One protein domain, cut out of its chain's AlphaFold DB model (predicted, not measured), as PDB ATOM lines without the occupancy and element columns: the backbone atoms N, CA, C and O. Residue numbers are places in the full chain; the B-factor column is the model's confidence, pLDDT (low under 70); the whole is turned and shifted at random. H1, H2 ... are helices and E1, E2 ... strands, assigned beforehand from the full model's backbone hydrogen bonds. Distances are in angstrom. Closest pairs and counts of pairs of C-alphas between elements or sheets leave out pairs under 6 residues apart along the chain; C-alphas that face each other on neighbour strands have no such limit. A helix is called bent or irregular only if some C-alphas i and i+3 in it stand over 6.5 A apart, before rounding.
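This is residues 3 to 99 of the 100 residues of the protein "Hypothetical protein" of Rotaria sordida (UniProt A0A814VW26). Two lobes are joined by one long helix: a three-stranded sheet, E1 E2 E3, at one end, and at the other a small lobe in which H3 packs on the pair of parallel strands E4 and E5. H1 starts where the sheet's last strand ends, runs away from the sheet and packs on H3 with its residues 41 to 49, while the short H2 lies by the far end of H1. The printed part has 97 residues with three named helices and five named strands, in the order E1 E2 E3 H1 H2 E4 H3 E5; the class is mixed, helices and strands. The first sheet is antiparallel, in the order E1, E2, E3; the second is the parallel pair E4 and E5. The whole is loose and flat, with a radius of gyration of the C-alphas of 17.0 A and spans of 52 by 38 by 18 A.

E2, residues 16 to 23, is 22.7 A long. Beside it are E1, residues 3 to 8, 16.5 A, beginning at C-alpha 3 (224.127, 225.887, 153.197), and E3, residues 30 to 35, 15.0 A. H1, residues 36 to 57, spans 29.8 A, from C-alpha 36 at (225.272, 215.953, 151.193); it is neither bent nor irregular, but only just: C-alphas 54 and 57 are 6.3 A apart. H2 is residues 62 to 66, 6.4 A, and E4 is residues 69 to 73, 12.8 A. H3, residues 77 to 89, is 18.6 A long, and E5, residues 94 to 98, 13.4 A, ends at C-alpha 98 (211.146, 195.312, 158.264).

E1, E2 and E3 form a meander, each strand the antiparallel neighbour of the one before, in two hairpins. N 5 and O 19 are 3.0 A apart between E1 and E2, and N 20 and O 34 are 2.8 A apart between E2 and E3, both within hydrogen-bond range. H1 is on this sheet but only grazes it, with residues 36 to 40; its closest C-alphas to E2 are those of Ala 36 and Ala 19, 4.5 A. H1 and H3 touch, closest at the C-alphas of Ala 45 and His 82, 4.5 A, at a steep tilt of 50 degrees, the same way. E4, H3 and E5 are a strand-helix-strand unit, two parallel neighbour strands with a helix between them in the chain, and its crossover is right-handed. N 70 and O 94 are 2.9 A apart, within hydrogen-bond range. The closest C-alphas of E4 and H3 are those of Ile 72 and Gly 79, 6.3 A. H2 is close to H1 but not clearly touching, at 7.1 A between the C-alphas of Lys 65 and Phe 57. In H1, H2 and H3 every O i to N i+4 pair is within hydrogen-bond range.

The C-alphas farthest apart, of Asn 27 and Glu 63, are 52.4 A apart. The printed part has no cut and no long link. Its mean pLDDT is 93.5, and no printed residue is under 70.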
ATOM      1  N   VAL A   3     225.318 226.052 154.038       97.12
ATOM      2  CA  VAL A   3     224.127 225.887 153.197       97.12
ATOM      3  C   VAL A   3     224.142 224.483 152.616       97.12
ATOM      4  O   VAL A   3     225.184 223.998 152.179       97.12
ATOM      5  N   LYS A   4     222.982 223.827 152.604       97.00
ATOM      6  CA  LYS A   4     222.803 222.536 151.947       97.00
ATOM      7  C   LYS A   4     221.807 222.681 150.808       97.00
ATOM      8  O   LYS A   4     220.641 222.979 151.061       97.00
ATOM      9  N   THR A   5     222.254 222.389 149.597       97.38
ATOM     10  CA  THR A   5     221.397 222.305 148.413       97.38
ATOM     11  C   THR A   5     221.102 220.839 148.154       97.38
ATOM     12  O   THR A   5     222.034 220.048 148.025       97.38
ATOM     13  N   ILE A   6     219.821 220.469 148.115       95.31
ATOM     14  CA  ILE A   6     219.377 219.093 147.866       95.31
ATOM     15  C   ILE A   6     218.398 219.044 146.704       95.31
ATOM     16  O   ILE A   6     217.591 219.954 146.527       95.31
ATOM     17  N   THR A   7     218.432 217.944 145.973       94.44
ATOM     18  CA  THR A   7     217.427 217.559 144.988       94.44
ATOM     19  C   THR A   7     216.817 216.220 145.394       94.44
ATOM     20  O   THR A   7     217.442 215.422 146.097       94.44
ATOM     21  N   SER A   8     215.563 215.994 145.004       91.81
ATOM     22  CA  SER A   8     214.831 214.765 145.307       91.81
ATOM     23  C   SER A   8     214.220 214.211 144.029       91.81
ATOM     24  O   SER A   8     213.320 214.824 143.460       91.81
ATOM     25  N   PHE A   9     214.684 213.038 143.615       91.81
ATOM     26  CA  PHE A   9     214.212 212.311 142.442       91.81
ATOM     27  C   PHE A   9     213.778 210.908 142.885       91.81
ATOM     28  O   PHE A   9     214.637 210.037 143.038       91.81
ATOM     29  N   PRO A  10     212.475 210.668 143.125       85.88
ATOM     30  CA  PRO A  10     211.979 209.428 143.737       85.88
ATOM     31  C   PRO A  10     212.380 208.134 143.014       85.88
ATOM     32  O   PRO A  10     212.609 207.124 143.670       85.88
ATOM     33  N   GLU A  11     212.510 208.190 141.688       90.94
ATOM     34  CA  GLU A  11     212.895 207.060 140.827       90.94
ATOM     35  C   GLU A  11     214.411 206.771 140.840       90.94
ATOM     36  O   GLU A  11     214.865 205.751 140.327       90.94
ATOM     37  N   SER A  12     215.224 207.667 141.409       86.19
ATOM     38  CA  SER A  12     216.682 207.512 141.452       86.19
ATOM     39  C   SER A  12     217.152 206.782 142.714       86.19
ATOM     40  O   SER A  12     216.514 206.811 143.768       86.19
ATOM     41  N   SER A  13     218.314 206.133 142.622       81.38
ATOM     42  CA  SER A  13     218.976 205.490 143.759       81.38
ATOM     43  C   SER A  13     220.393 206.054 143.907       81.38
ATOM     44  O   SER A  13     221.261 205.693 143.112       81.38
ATOM     45  N   PRO A  14     220.665 206.923 144.900       82.25
ATOM     46  CA  PRO A  14     219.779 207.366 145.983       82.25
ATOM     47  C   PRO A  14     218.787 208.461 145.555       82.25
ATOM     48  O   PRO A  14     219.156 209.379 144.840       82.25
ATOM     49  N   ALA A  15     217.565 208.425 146.104       85.69
ATOM     50  CA  ALA A  15     216.502 209.382 145.768       85.69
ATOM     51  C   ALA A  15     216.804 210.844 146.140       85.69
ATOM     52  O   ALA A  15     216.112 211.748 145.684       85.69
ATOM     53  N   ILE A  16     217.796 211.078 147.004       87.19
ATOM     54  CA  ILE A  16     218.228 212.406 147.439       87.19
ATOM     55  C   ILE A  16     219.696 212.570 147.056       87.19
ATOM     56  O   ILE A  16     220.526 211.740 147.441       87.19
ATOM     57  N   ASP A  17     220.007 213.667 146.374       91.50
ATOM     58  CA  ASP A  17     221.367 214.076 146.026       91.50
ATOM     59  C   ASP A  17     221.588 215.557 146.375       91.50
ATOM     60  O   ASP A  17     220.637 216.291 146.655       91.50
ATOM     61  N   GLY A  18     222.839 216.003 146.421       94.50
ATOM     62  CA  GLY A  18     223.171 217.394 146.684       94.50
ATOM     63  C   GLY A  18     224.537 217.611 147.316       94.50
ATOM     64  O   GLY A  18     225.312 216.683 147.545       94.50
ATOM     65  N   ALA A  19     224.799 218.867 147.667       97.31
ATOM     66  CA  ALA A  19     226.052 219.293 148.271       97.31
ATOM     67  C   ALA A  19     225.824 220.204 149.483       97.31
ATOM     68  O   ALA A  19     224.817 220.911 149.599       97.31
ATOM     69  N   VAL A  20     226.787 220.175 150.397       98.06
ATOM     70  CA  VAL A  20     226.901 221.077 151.540       98.06
ATOM     71  C   VAL A  20     228.066 222.023 151.285       98.06
ATOM     72  O   VAL A  20     229.199 221.570 151.147       98.06
ATOM     73  N   SER A  21     227.792 223.323 151.280       98.25
ATOM     74  CA  SER A  21     228.798 224.375 151.148       98.25
ATOM     75  C   SER A  21     229.025 225.055 152.495       98.25
ATOM     76  O   SER A  21     228.092 225.592 153.103       98.25
ATOM     77  N   LEU A  22     230.271 225.042 152.963       98.25
ATOM     78  CA  LEU A  22     230.702 225.693 154.195       98.25
ATOM     79  C   LEU A  22     231.401 227.011 153.871       98.25
ATOM     80  O   LEU A  22     232.345 227.045 153.088       98.25
ATOM     81  N   PHE A  23     230.985 228.078 154.539       98.50
ATOM     82  CA  PHE A  23     231.529 229.420 154.393       98.50
ATOM     83  C   PHE A  23     232.088 229.914 155.723       98.50
ATOM     84  O   PHE A  23     231.494 229.698 156.788       98.50
ATOM     85  N   ASN A  24     233.204 230.630 155.657       98.12
ATOM     86  CA  ASN A  24     233.761 231.352 156.788       98.12
ATOM     87  C   ASN A  24     232.725 232.364 157.306       98.12
ATOM     88  O   ASN A  24     232.147 233.125 156.532       98.12
ATOM     89  N   SER A  25     232.453 232.352 158.612       97.00
ATOM     90  CA  SER A  25     231.436 233.217 159.227       97.00
ATOM     91  C   SER A  25     231.800 234.697 159.233       97.00
ATOM     92  O   SER A  25     230.899 235.521 159.297       97.00
ATOM     93  N   ASN A  26     233.090 235.025 159.178       97.88
ATOM     94  CA  ASN A  26     233.575 236.388 159.377       97.88
ATOM     95  C   ASN A  26     233.662 237.161 158.058       97.88
ATOM     96  O   ASN A  26     233.488 238.372 158.050       97.88
ATOM     97  N   ASN A  27     233.949 236.472 156.949       97.44
ATOM     98  CA  ASN A  27     234.168 237.113 155.647       97.44
ATOM     99  C   ASN A  27     233.415 236.459 154.477       97.44
ATOM    100  O   ASN A  27     233.607 236.858 153.334       97.44
ATOM    101  N   GLY A  28     232.595 235.435 154.729       97.25
ATOM    102  CA  GLY A  28     231.785 234.784 153.697       97.25
ATOM    103  C   GLY A  28     232.569 233.938 152.688       97.25
ATOM    104  O   GLY A  28     231.961 233.404 151.764       97.25
ATOM    105  N   ARG A  29     233.891 233.765 152.834       98.25
ATOM    106  CA  ARG A  29     234.697 232.954 151.905       98.25
ATOM    107  C   ARG A  29     234.262 231.487 151.941       98.25
ATOM    108  O   ARG A  29     234.166 230.903 153.020       98.25
ATOM    109  N   LEU A  30     234.066 230.875 150.772       98.31
ATOM    110  CA  LEU A  30     233.838 229.433 150.646       98.31
ATOM    111  C   LEU A  30     235.067 228.658 151.147       98.31
ATOM    112  O   LEU A  30     236.192 228.916 150.718       98.31
ATOM    113  N   LEU A  31     234.840 227.717 152.061       98.38
ATOM    114  CA  LEU A  31     235.867 226.885 152.688       98.38
ATOM    115  C   LEU A  31     235.846 225.446 152.170       98.38
ATOM    116  O   LEU A  31     236.902 224.852 151.987       98.38
ATOM    117  N   LEU A  32     234.654 224.879 151.972       97.88
ATOM    118  CA  LEU A  32     234.481 223.470 151.618       97.88
ATOM    119  C   LEU A  32     233.175 223.266 150.852       97.88
ATOM    120  O   LEU A  32     232.161 223.878 151.190       97.88
ATOM    121  N   ILE A  33     233.199 222.349 149.885       97.75
ATOM    122  CA  ILE A  33     232.006 221.712 149.324       97.75
ATOM    123  C   ILE A  33     232.128 220.210 149.595       97.75
ATOM    124  O   ILE A  33     233.160 219.615 149.292       97.75
ATOM    125  N   ALA A  34     231.097 219.609 150.183       96.50
ATOM    126  CA  ALA A  34     231.053 218.187 150.515       96.50
ATOM    127  C   ALA A  34     229.758 217.536 150.013       96.50
ATOM    128  O   ALA A  34     228.724 218.201 149.916       96.50
ATOM    129  N   ASP A  35     229.799 216.230 149.735       93.94
ATOM    130  CA  ASP A  35     228.607 215.449 149.388       93.94
ATOM    131  C   ASP A  35     227.578 215.489 150.533       93.94
ATOM    132  O   ASP A  35     227.901 215.306 151.713       93.94
ATOM    133  N   ALA A  36     226.316 215.761 150.195       94.44
ATOM    134  CA  ALA A  36     225.272 215.953 151.193       94.44
ATOM    135  C   ALA A  36     224.652 214.650 151.715       94.44
ATOM    136  O   ALA A  36     223.943 214.710 152.728       94.44
ATOM    137  N   LYS A  37     224.847 213.503 151.055       90.62
ATOM    138  CA  LYS A  37     224.120 212.252 151.333       90.62
ATOM    139  C   LYS A  37     224.466 211.732 152.714       90.62
ATOM    140  O   LYS A  37     223.573 211.583 153.550       90.62
ATOM    141  N   GLU A  38     225.755 211.535 152.977       89.50
ATOM    142  CA  GLU A  38     226.221 210.967 154.245       89.50
ATOM    143  C   GLU A  38     225.988 211.934 155.410       89.50
ATOM    144  O   GLU A  38     225.456 211.548 156.455       89.50
ATOM    145  N   ILE A  39     226.277 213.223 155.199       94.25
ATOM    146  CA  ILE A  39     226.009 214.279 156.185       94.25
ATOM    147  C   ILE A  39     224.517 214.293 156.537       94.25
ATOM    148  O   ILE A  39     224.146 214.318 157.713       94.25
ATOM    149  N   THR A  40     223.640 214.239 155.529       93.50
ATOM    150  CA  THR A  40     222.188 214.236 155.736       93.50
ATOM    151  C   THR A  40     221.723 212.971 156.443       93.50
ATOM    152  O   THR A  40     220.906 213.081 157.356       93.50
ATOM    153  N   ALA A  41     222.221 211.796 156.064       93.31
ATOM    154  CA  ALA A  41     221.827 210.533 156.675       93.31
ATOM    155  C   ALA A  41     222.197 210.497 158.167       93.31
ATOM    156  O   ALA A  41     221.323 210.287 159.014       93.31
ATOM    157  N   ARG A  42     223.450 210.826 158.512       94.69
ATOM    158  CA  ARG A  42     223.925 210.830 159.905       94.69
ATOM    159  C   ARG A  42     223.243 211.878 160.768       94.69
ATOM    160  O   ARG A  42     222.785 211.553 161.863       94.69
ATOM    161  N   ARG A  43     223.139 213.127 160.298       95.69
ATOM    162  CA  ARG A  43     222.531 214.203 161.103       95.69
ATOM    163  C   ARG A  43     221.041 213.961 161.348       95.69
ATOM    164  O   ARG A  43     220.545 214.292 162.417       95.69
ATOM    165  N   THR A  44     220.340 213.350 160.389       96.31
ATOM    166  CA  THR A  44     218.918 212.996 160.538       96.31
ATOM    167  C   THR A  44     218.753 211.866 161.552       96.31
ATOM    168  O   THR A  44     217.982 212.010 162.495       96.31
ATOM    169  N   ALA A  45     219.543 210.796 161.432       97.56
ATOM    170  CA  ALA A  45     219.551 209.704 162.403       97.56
ATOM    171  C   ALA A  45     219.905 210.171 163.827       97.56
ATOM    172  O   ALA A  45     219.242 209.792 164.792       97.56
ATOM    173  N   THR A  46     220.902 211.048 163.957       98.19
ATOM    174  CA  THR A  46     221.335 211.603 165.251       98.19
ATOM    175  C   THR A  46     220.266 212.498 165.872       98.19
ATOM    176  O   THR A  46     220.012 212.397 167.070       98.19
ATOM    177  N   ALA A  47     219.585 213.328 165.074       98.25
ATOM    178  CA  ALA A  47     218.466 214.133 165.557       98.25
ATOM    179  C   ALA A  47     217.314 213.253 166.082       98.25
ATOM    180  O   ALA A  47     216.808 213.496 167.178       98.25
ATOM    181  N   SER A  48     216.952 212.187 165.357       98.06
ATOM    182  CA  SER A  48     215.955 211.200 165.802       98.06
ATOM    183  C   SER A  48     216.370 210.493 167.097       98.06
ATOM    184  O   SER A  48     215.541 210.260 167.983       98.06
ATOM    185  N   PHE A  49     217.656 210.159 167.233       97.69
ATOM    186  CA  PHE A  49     218.184 209.548 168.447       97.69
ATOM    187  C   PHE A  49     218.113 210.506 169.638       97.69
ATOM    188  O   PHE A  49     217.616 210.124 170.696       97.69
ATOM    189  N   LEU A  50     218.521 211.767 169.463       97.50
ATOM    190  CA  LEU A  50     218.407 212.789 170.504       97.50
ATOM    191  C   LEU A  50     216.948 212.979 170.942       97.50
ATOM    192  O   LEU A  50     216.665 213.007 172.139       97.50
ATOM    193  N   ALA A  51     216.009 213.033 169.995       97.25
ATOM    194  CA  ALA A  51     214.584 213.088 170.312       97.25
ATOM    195  C   ALA A  51     214.137 211.860 171.126       97.25
ATOM    196  O   ALA A  51     213.425 212.001 172.118       97.25
ATOM    197  N   THR A  52     214.612 210.662 170.773       95.56
ATOM    198  CA  THR A  52     214.332 209.425 171.520       95.56
ATOM    199  C   THR A  52     214.902 209.484 172.940       95.56
ATOM    200  O   THR A  52     214.208 209.134 173.895       95.56
ATOM    201  N   GLN A  53     216.125 209.993 173.122       93.19
ATOM    202  CA  GLN A  53     216.698 210.180 174.455       93.19
ATOM    203  C   GLN A  53     215.853 211.131 175.311       93.19
ATOM    204  O   GLN A  53     215.547 210.833 176.467       93.19
ATOM    205  N   LEU A  54     215.454 212.268 174.739       95.31
ATOM    206  CA  LEU A  54     214.720 213.308 175.456       95.31
ATOM    207  C   LEU A  54     213.277 212.905 175.780       95.31
ATOM    208  O   LEU A  54     212.780 213.264 176.846       95.31
ATOM    209  N   LEU A  55     212.612 212.175 174.884       93.69
ATOM    210  CA  LEU A  55     211.185 211.871 175.001       93.69
ATOM    211  C   LEU A  55     210.906 210.494 175.603       93.69
ATOM    212  O   LEU A  55     209.944 210.354 176.359       93.69
ATOM    213  N   ALA A  56     211.734 209.495 175.292       90.94
ATOM    214  CA  ALA A  56     211.561 208.127 175.768       90.94
ATOM    215  C   ALA A  56     212.502 207.828 176.939       90.94
ATOM    216  O   ALA A  56     212.040 207.551 178.045       90.94
ATOM    217  N   PHE A  57     213.820 207.960 176.751       90.56
ATOM    218  CA  PHE A  57     214.783 207.476 177.753       90.56
ATOM    219  C   PHE A  57     214.728 208.256 179.067       90.56
ATOM    220  O   PHE A  57     214.951 207.665 180.125       90.56
ATOM    221  N   LYS A  58     214.417 209.558 179.028       85.06
ATOM    222  CA  LYS A  58     214.194 210.358 180.243       85.06
ATOM    223  C   LYS A  58     213.003 209.872 181.075       85.06
ATOM    224  O   LYS A  58     213.014 210.053 182.285       85.06
ATOM    225  N   LYS A  59     211.991 209.271 180.443       87.31
ATOM    226  CA  LYS A  59     210.778 208.775 181.114       87.31
ATOM    227  C   LYS A  59     210.865 207.298 181.498       87.31
ATOM    228  O   LYS A  59     210.082 206.843 182.325       87.31
ATOM    229  N   TRP A  60     211.780 206.544 180.891       91.19
ATOM    230  CA  TRP A  60     211.914 205.112 181.135       91.19
ATOM    231  C   TRP A  60     212.539 204.795 182.492       91.19
ATOM    232  O   TRP A  60     213.595 205.326 182.845       91.19
ATOM    233  N   LYS A  61     211.922 203.844 183.205       85.56
ATOM    234  CA  LYS A  61     212.532 203.166 184.361       85.56
ATOM    235  C   LYS A  61     213.692 202.267 183.899       85.56
ATOM    236  O   LYS A  61     213.761 201.904 182.724       85.56
ATOM    237  N   ASN A  62     214.590 201.879 184.808       84.81
ATOM    238  CA  ASN A  62     215.779 201.077 184.466       84.81
ATOM    239  C   ASN A  62     215.426 199.752 183.764       84.81
ATOM    240  O   ASN A  62     215.936 199.492 182.679       84.81
ATOM    241  N   GLU A  63     214.448 199.004 184.281       82.69
ATOM    242  CA  GLU A  63     213.960 197.755 183.666       82.69
ATOM    243  C   GLU A  63     213.439 197.950 182.229       82.69
ATOM    244  O   GLU A  63     213.564 197.074 181.375       82.69
ATOM    245  N   GLN A  64     212.858 199.118 181.926       85.06
ATOM    246  CA  GLN A  64     212.367 199.431 180.581       85.06
ATOM    247  C   GLN A  64     213.520 199.711 179.615       85.06
ATOM    248  O   GLN A  64     213.448 199.322 178.450       85.06
ATOM    249  N   LYS A  65     214.593 200.358 180.092       84.19
ATOM    250  CA  LYS A  65     215.810 200.583 179.297       84.19
ATOM    251  C   LYS A  65     216.487 199.262 178.943       84.19
ATOM    252  O   LYS A  65     216.880 199.085 177.796       84.19
ATOM    253  N   GLU A  66     216.568 198.337 179.894       86.19
ATOM    254  CA  GLU A  66     217.164 197.009 179.691       86.19
ATOM    255  C   GLU A  66     216.378 196.151 178.697       86.19
ATOM    256  O   GLU A  66     216.968 195.375 177.956       86.19
ATOM    257  N   ASN A  67     215.058 196.339 178.613       90.81
ATOM    258  CA  ASN A  67     214.186 195.609 177.689       90.81
ATOM    259  C   ASN A  67     213.894 196.357 176.376       90.81
ATOM    260  O   ASN A  67     213.034 195.935 175.597       90.81
ATOM    261  N   ALA A  68     214.595 197.458 176.097       93.44
ATOM    262  CA  ALA A  68     214.310 198.311 174.950       93.44
ATOM    263  C   ALA A  68     214.563 197.603 173.604       93.44
ATOM    264  O   ALA A  68     215.632 197.038 173.356       93.44
ATOM    265  N   ILE A  69     213.588 197.689 172.693       94.88
ATOM    266  CA  ILE A  69     213.656 197.104 171.347       94.88
ATOM    267  C   ILE A  69     213.678 198.217 170.299       94.88
ATOM    268  O   ILE A  69     212.739 199.006 170.207       94.88
ATOM    269  N   LEU A  70     214.702 198.225 169.447       96.06
ATOM    270  CA  LEU A  70     214.757 199.092 168.272       96.06
ATOM    271  C   LEU A  70     214.029 198.426 167.106       96.06
ATOM    272  O   LEU A  70     214.372 197.310 166.718       96.06
ATOM    273  N   THR A  71     213.063 199.114 166.502       96.38
ATOM    274  CA  THR A  71     212.408 198.650 165.272       96.38
ATOM    275  C   THR A  71     212.633 199.649 164.145       96.38
ATOM    276  O   THR A  71     212.230 200.802 164.252       96.38
ATOM    277  N   ILE A  72     213.247 199.196 163.051       96.38
ATOM    278  CA  ILE A  72     213.451 199.979 161.829       96.38
ATOM    279  C   ILE A  72     212.431 199.538 160.780       96.38
ATOM    280  O   ILE A  72     212.447 198.389 160.324       96.38
ATOM    281  N   LEU A  73     211.548 200.459 160.396       94.94
ATOM    282  CA  LEU A  73     210.566 200.274 159.330       94.94
ATOM    283  C   LEU A  73     211.056 200.996 158.071       94.94
ATOM    284  O   LEU A  73     211.172 202.217 158.063       94.94
ATOM    285  N   GLY A  74     211.354 200.237 157.016       91.12
ATOM    286  CA  GLY A  74     211.983 200.746 155.798       91.12
ATOM    287  C   GLY A  74     213.512 200.742 155.890       91.12
ATOM    288  O   GLY A  74     214.125 201.590 156.531       91.12
ATOM    289  N   CYS A  75     214.156 199.798 155.199       86.88
ATOM    290  CA  CYS A  75     215.605 199.564 155.285       86.88
ATOM    291  C   CYS A  75     216.409 200.230 154.147       86.88
ATOM    292  O   CYS A  75     217.396 199.656 153.674       86.88
ATOM    293  N   GLY A  76     215.965 201.402 153.676       89.00
ATOM    294  CA  GLY A  76     216.675 202.233 152.692       89.00
ATOM    295  C   GLY A  76     217.873 202.982 153.295       89.00
ATOM    296  O   GLY A  76     218.320 202.660 154.394       89.00
ATOM    297  N   VAL A  77     218.384 204.006 152.599       89.81
ATOM    298  CA  VAL A  77     219.552 204.801 153.047       89.81
ATOM    299  C   VAL A  77     219.342 205.373 154.455       89.81
ATOM    300  O   VAL A  77     220.166 205.152 155.338       89.81
ATOM    301  N   GLN A  78     218.202 206.026 154.701       90.88
ATOM    302  CA  GLN A  78     217.896 206.601 156.016       90.88
ATOM    303  C   GLN A  78     217.715 205.529 157.097       90.88
ATOM    304  O   GLN A  78     218.211 205.699 158.206       90.88
ATOM    305  N   GLY A  79     217.051 204.410 156.784       94.19
ATOM    306  CA  GLY A  79     216.841 203.320 157.742       94.19
ATOM    307  C   GLY A  79     218.147 202.669 158.205       94.19
ATOM    308  O   GLY A  79     218.285 202.352 159.384       94.19
ATOM    309  N   ARG A  80     219.123 202.521 157.299       94.06
ATOM    310  CA  ARG A  80     220.475 202.049 157.643       94.06
ATOM    311  C   ARG A  80     221.209 203.044 158.541       94.06
ATOM    312  O   ARG A  80     221.675 202.650 159.598       94.06
ATOM    313  N   ALA A  81     221.196 204.332 158.202       95.75
ATOM    314  CA  ALA A  81     221.826 205.347 159.046       95.75
ATOM    315  C   ALA A  81     221.201 205.436 160.453       95.75
ATOM    316  O   ALA A  81     221.918 205.602 161.435       95.75
ATOM    317  N   HIS A  82     219.875 205.287 160.570       97.38
ATOM    318  CA  HIS A  82     219.204 205.228 161.874       97.38
ATOM    319  C   HIS A  82     219.630 204.004 162.669       97.38
ATOM    320  O   HIS A  82     219.925 204.134 163.851       97.38
ATOM    321  N   LEU A  83     219.686 202.835 162.027       96.81
ATOM    322  CA  LEU A  83     220.190 201.634 162.671       96.81
ATOM    323  C   LEU A  83     221.602 201.857 163.226       96.81
ATOM    324  O   LEU A  83     221.817 201.584 164.401       96.81
ATOM    325  N   ASP A  84     222.520 202.362 162.402       96.81
ATOM    326  CA  ASP A  84     223.929 202.520 162.770       96.81
ATOM    327  C   ASP A  84     224.102 203.500 163.935       96.81
ATOM    328  O   ASP A  84     224.753 203.184 164.927       96.81
ATOM    329  N   VAL A  85     223.466 204.673 163.869       97.81
ATOM    330  CA  VAL A  85     223.553 205.673 164.943       97.81
ATOM    331  C   VAL A  85     222.906 205.163 166.233       97.81
ATOM    332  O   VAL A  85     223.472 205.321 167.313       97.81
ATOM    333  N   PHE A  86     221.731 204.534 166.151       97.12
ATOM    334  CA  PHE A  86     221.023 204.078 167.348       97.12
ATOM    335  C   PHE A  86     221.764 202.945 168.060       97.12
ATOM    336  O   PHE A  86     221.725 202.903 169.289       97.12
ATOM    337  N   THR A  87     222.418 202.037 167.330       96.31
ATOM    338  CA  THR A  87     223.196 200.942 167.934       96.31
ATOM    339  C   THR A  87     224.564 201.399 168.429       96.31
ATOM    340  O   THR A  87     225.065 200.834 169.397       96.31
ATOM    341  N   GLN A  88     225.151 202.438 167.828       96.62
ATOM    342  CA  GLN A  88     226.382 203.058 168.330       96.62
ATOM    343  C   GLN A  88     226.156 203.819 169.640       96.62
ATOM    344  O   GLN A  88     227.012 203.794 170.519       96.62
ATOM    345  N   LEU A  89     225.015 204.499 169.776       95.50
ATOM    346  CA  LEU A  89     224.769 205.407 170.898       95.50
ATOM    347  C   LEU A  89     223.953 204.791 172.046       95.50
ATOM    348  O   LEU A  89     223.865 205.391 173.117       95.50
ATOM    349  N   PHE A  90     223.340 203.619 171.854       94.31
ATOM    350  CA  PHE A  90     222.585 202.928 172.900       94.31
ATOM    351  C   PHE A  90     222.578 201.408 172.703       94.31
ATOM    352  O   PHE A  90     222.491 200.903 171.584       94.31
ATOM    353  N   LYS A  91     222.624 200.663 173.815       92.62
ATOM    354  CA  LYS A  91     222.529 199.200 173.807       92.62
ATOM    355  C   LYS A  91     221.066 198.772 173.813       92.62
ATOM    356  O   LYS A  91     220.379 198.905 174.818       92.62
ATOM    357  N   TRP A  92     220.605 198.239 172.690       94.50
ATOM    358  CA  TRP A  92     219.252 197.706 172.543       94.50
ATOM    359  C   TRP A  92     219.234 196.211 172.848       94.50
ATOM    360  O   TRP A  92     220.090 195.479 172.357       94.50
ATOM    361  N   ASN A  93     218.219 195.747 173.575       94.50
ATOM    362  CA  ASN A  93     218.017 194.321 173.844       94.50
ATOM    363  C   ASN A  93     217.763 193.535 172.553       94.50
ATOM    364  O   ASN A  93     218.212 192.407 172.366       94.50
ATOM    365  N   LYS A  94     217.018 194.145 171.627       95.94
ATOM    366  CA  LYS A  94     216.704 193.537 170.337       95.94
ATOM    367  C   LYS A  94     216.583 194.594 169.255       95.94
ATOM    368  O   LYS A  94     216.030 195.668 169.481       95.94
ATOM    369  N   VAL A  95     217.036 194.250 168.053       95.88
ATOM    370  CA  VAL A  95     216.845 195.057 166.847       95.88
ATOM    371  C   VAL A  95     215.971 194.281 165.865       95.88
ATOM    372  O   VAL A  95     216.298 193.159 165.482       95.88
ATOM    373  N   LYS A  96     214.861 194.878 165.434       96.19
ATOM    374  CA  LYS A  96     213.973 194.354 164.390       96.19
ATOM    375  C   LYS A  96     214.059 195.246 163.156       96.19
ATOM    376  O   LYS A  96     214.062 196.469 163.266       96.19
ATOM    377  N   LYS A  97     214.102 194.639 161.971       93.94
ATOM    378  CA  LYS A  97     214.125 195.348 160.684       93.94
ATOM    379  C   LYS A  97     212.998 194.808 159.814       93.94
ATOM    380  O   LYS A  97     212.876 193.592 159.678       93.94
ATOM    381  N   LYS A  98     212.196 195.687 159.218       91.25
ATOM    382  CA  LYS A  98     211.146 195.312 158.264       91.25
ATOM    383  C   LYS A  98     211.322 196.121 156.982       91.25
ATOM    384  O   LYS A  98     211.210 197.348 157.011       91.25
ATOM    385  N   LYS A  99     211.624 195.442 155.869       81.38
ATOM    386  CA  LYS A  99     211.530 196.054 154.535       81.38
ATOM    387  C   LYS A  99     210.049 196.228 154.192       81.38
ATOM    388  O   LYS A  99     209.234 195.387 154.569       81.38
TER     389      LYS A  99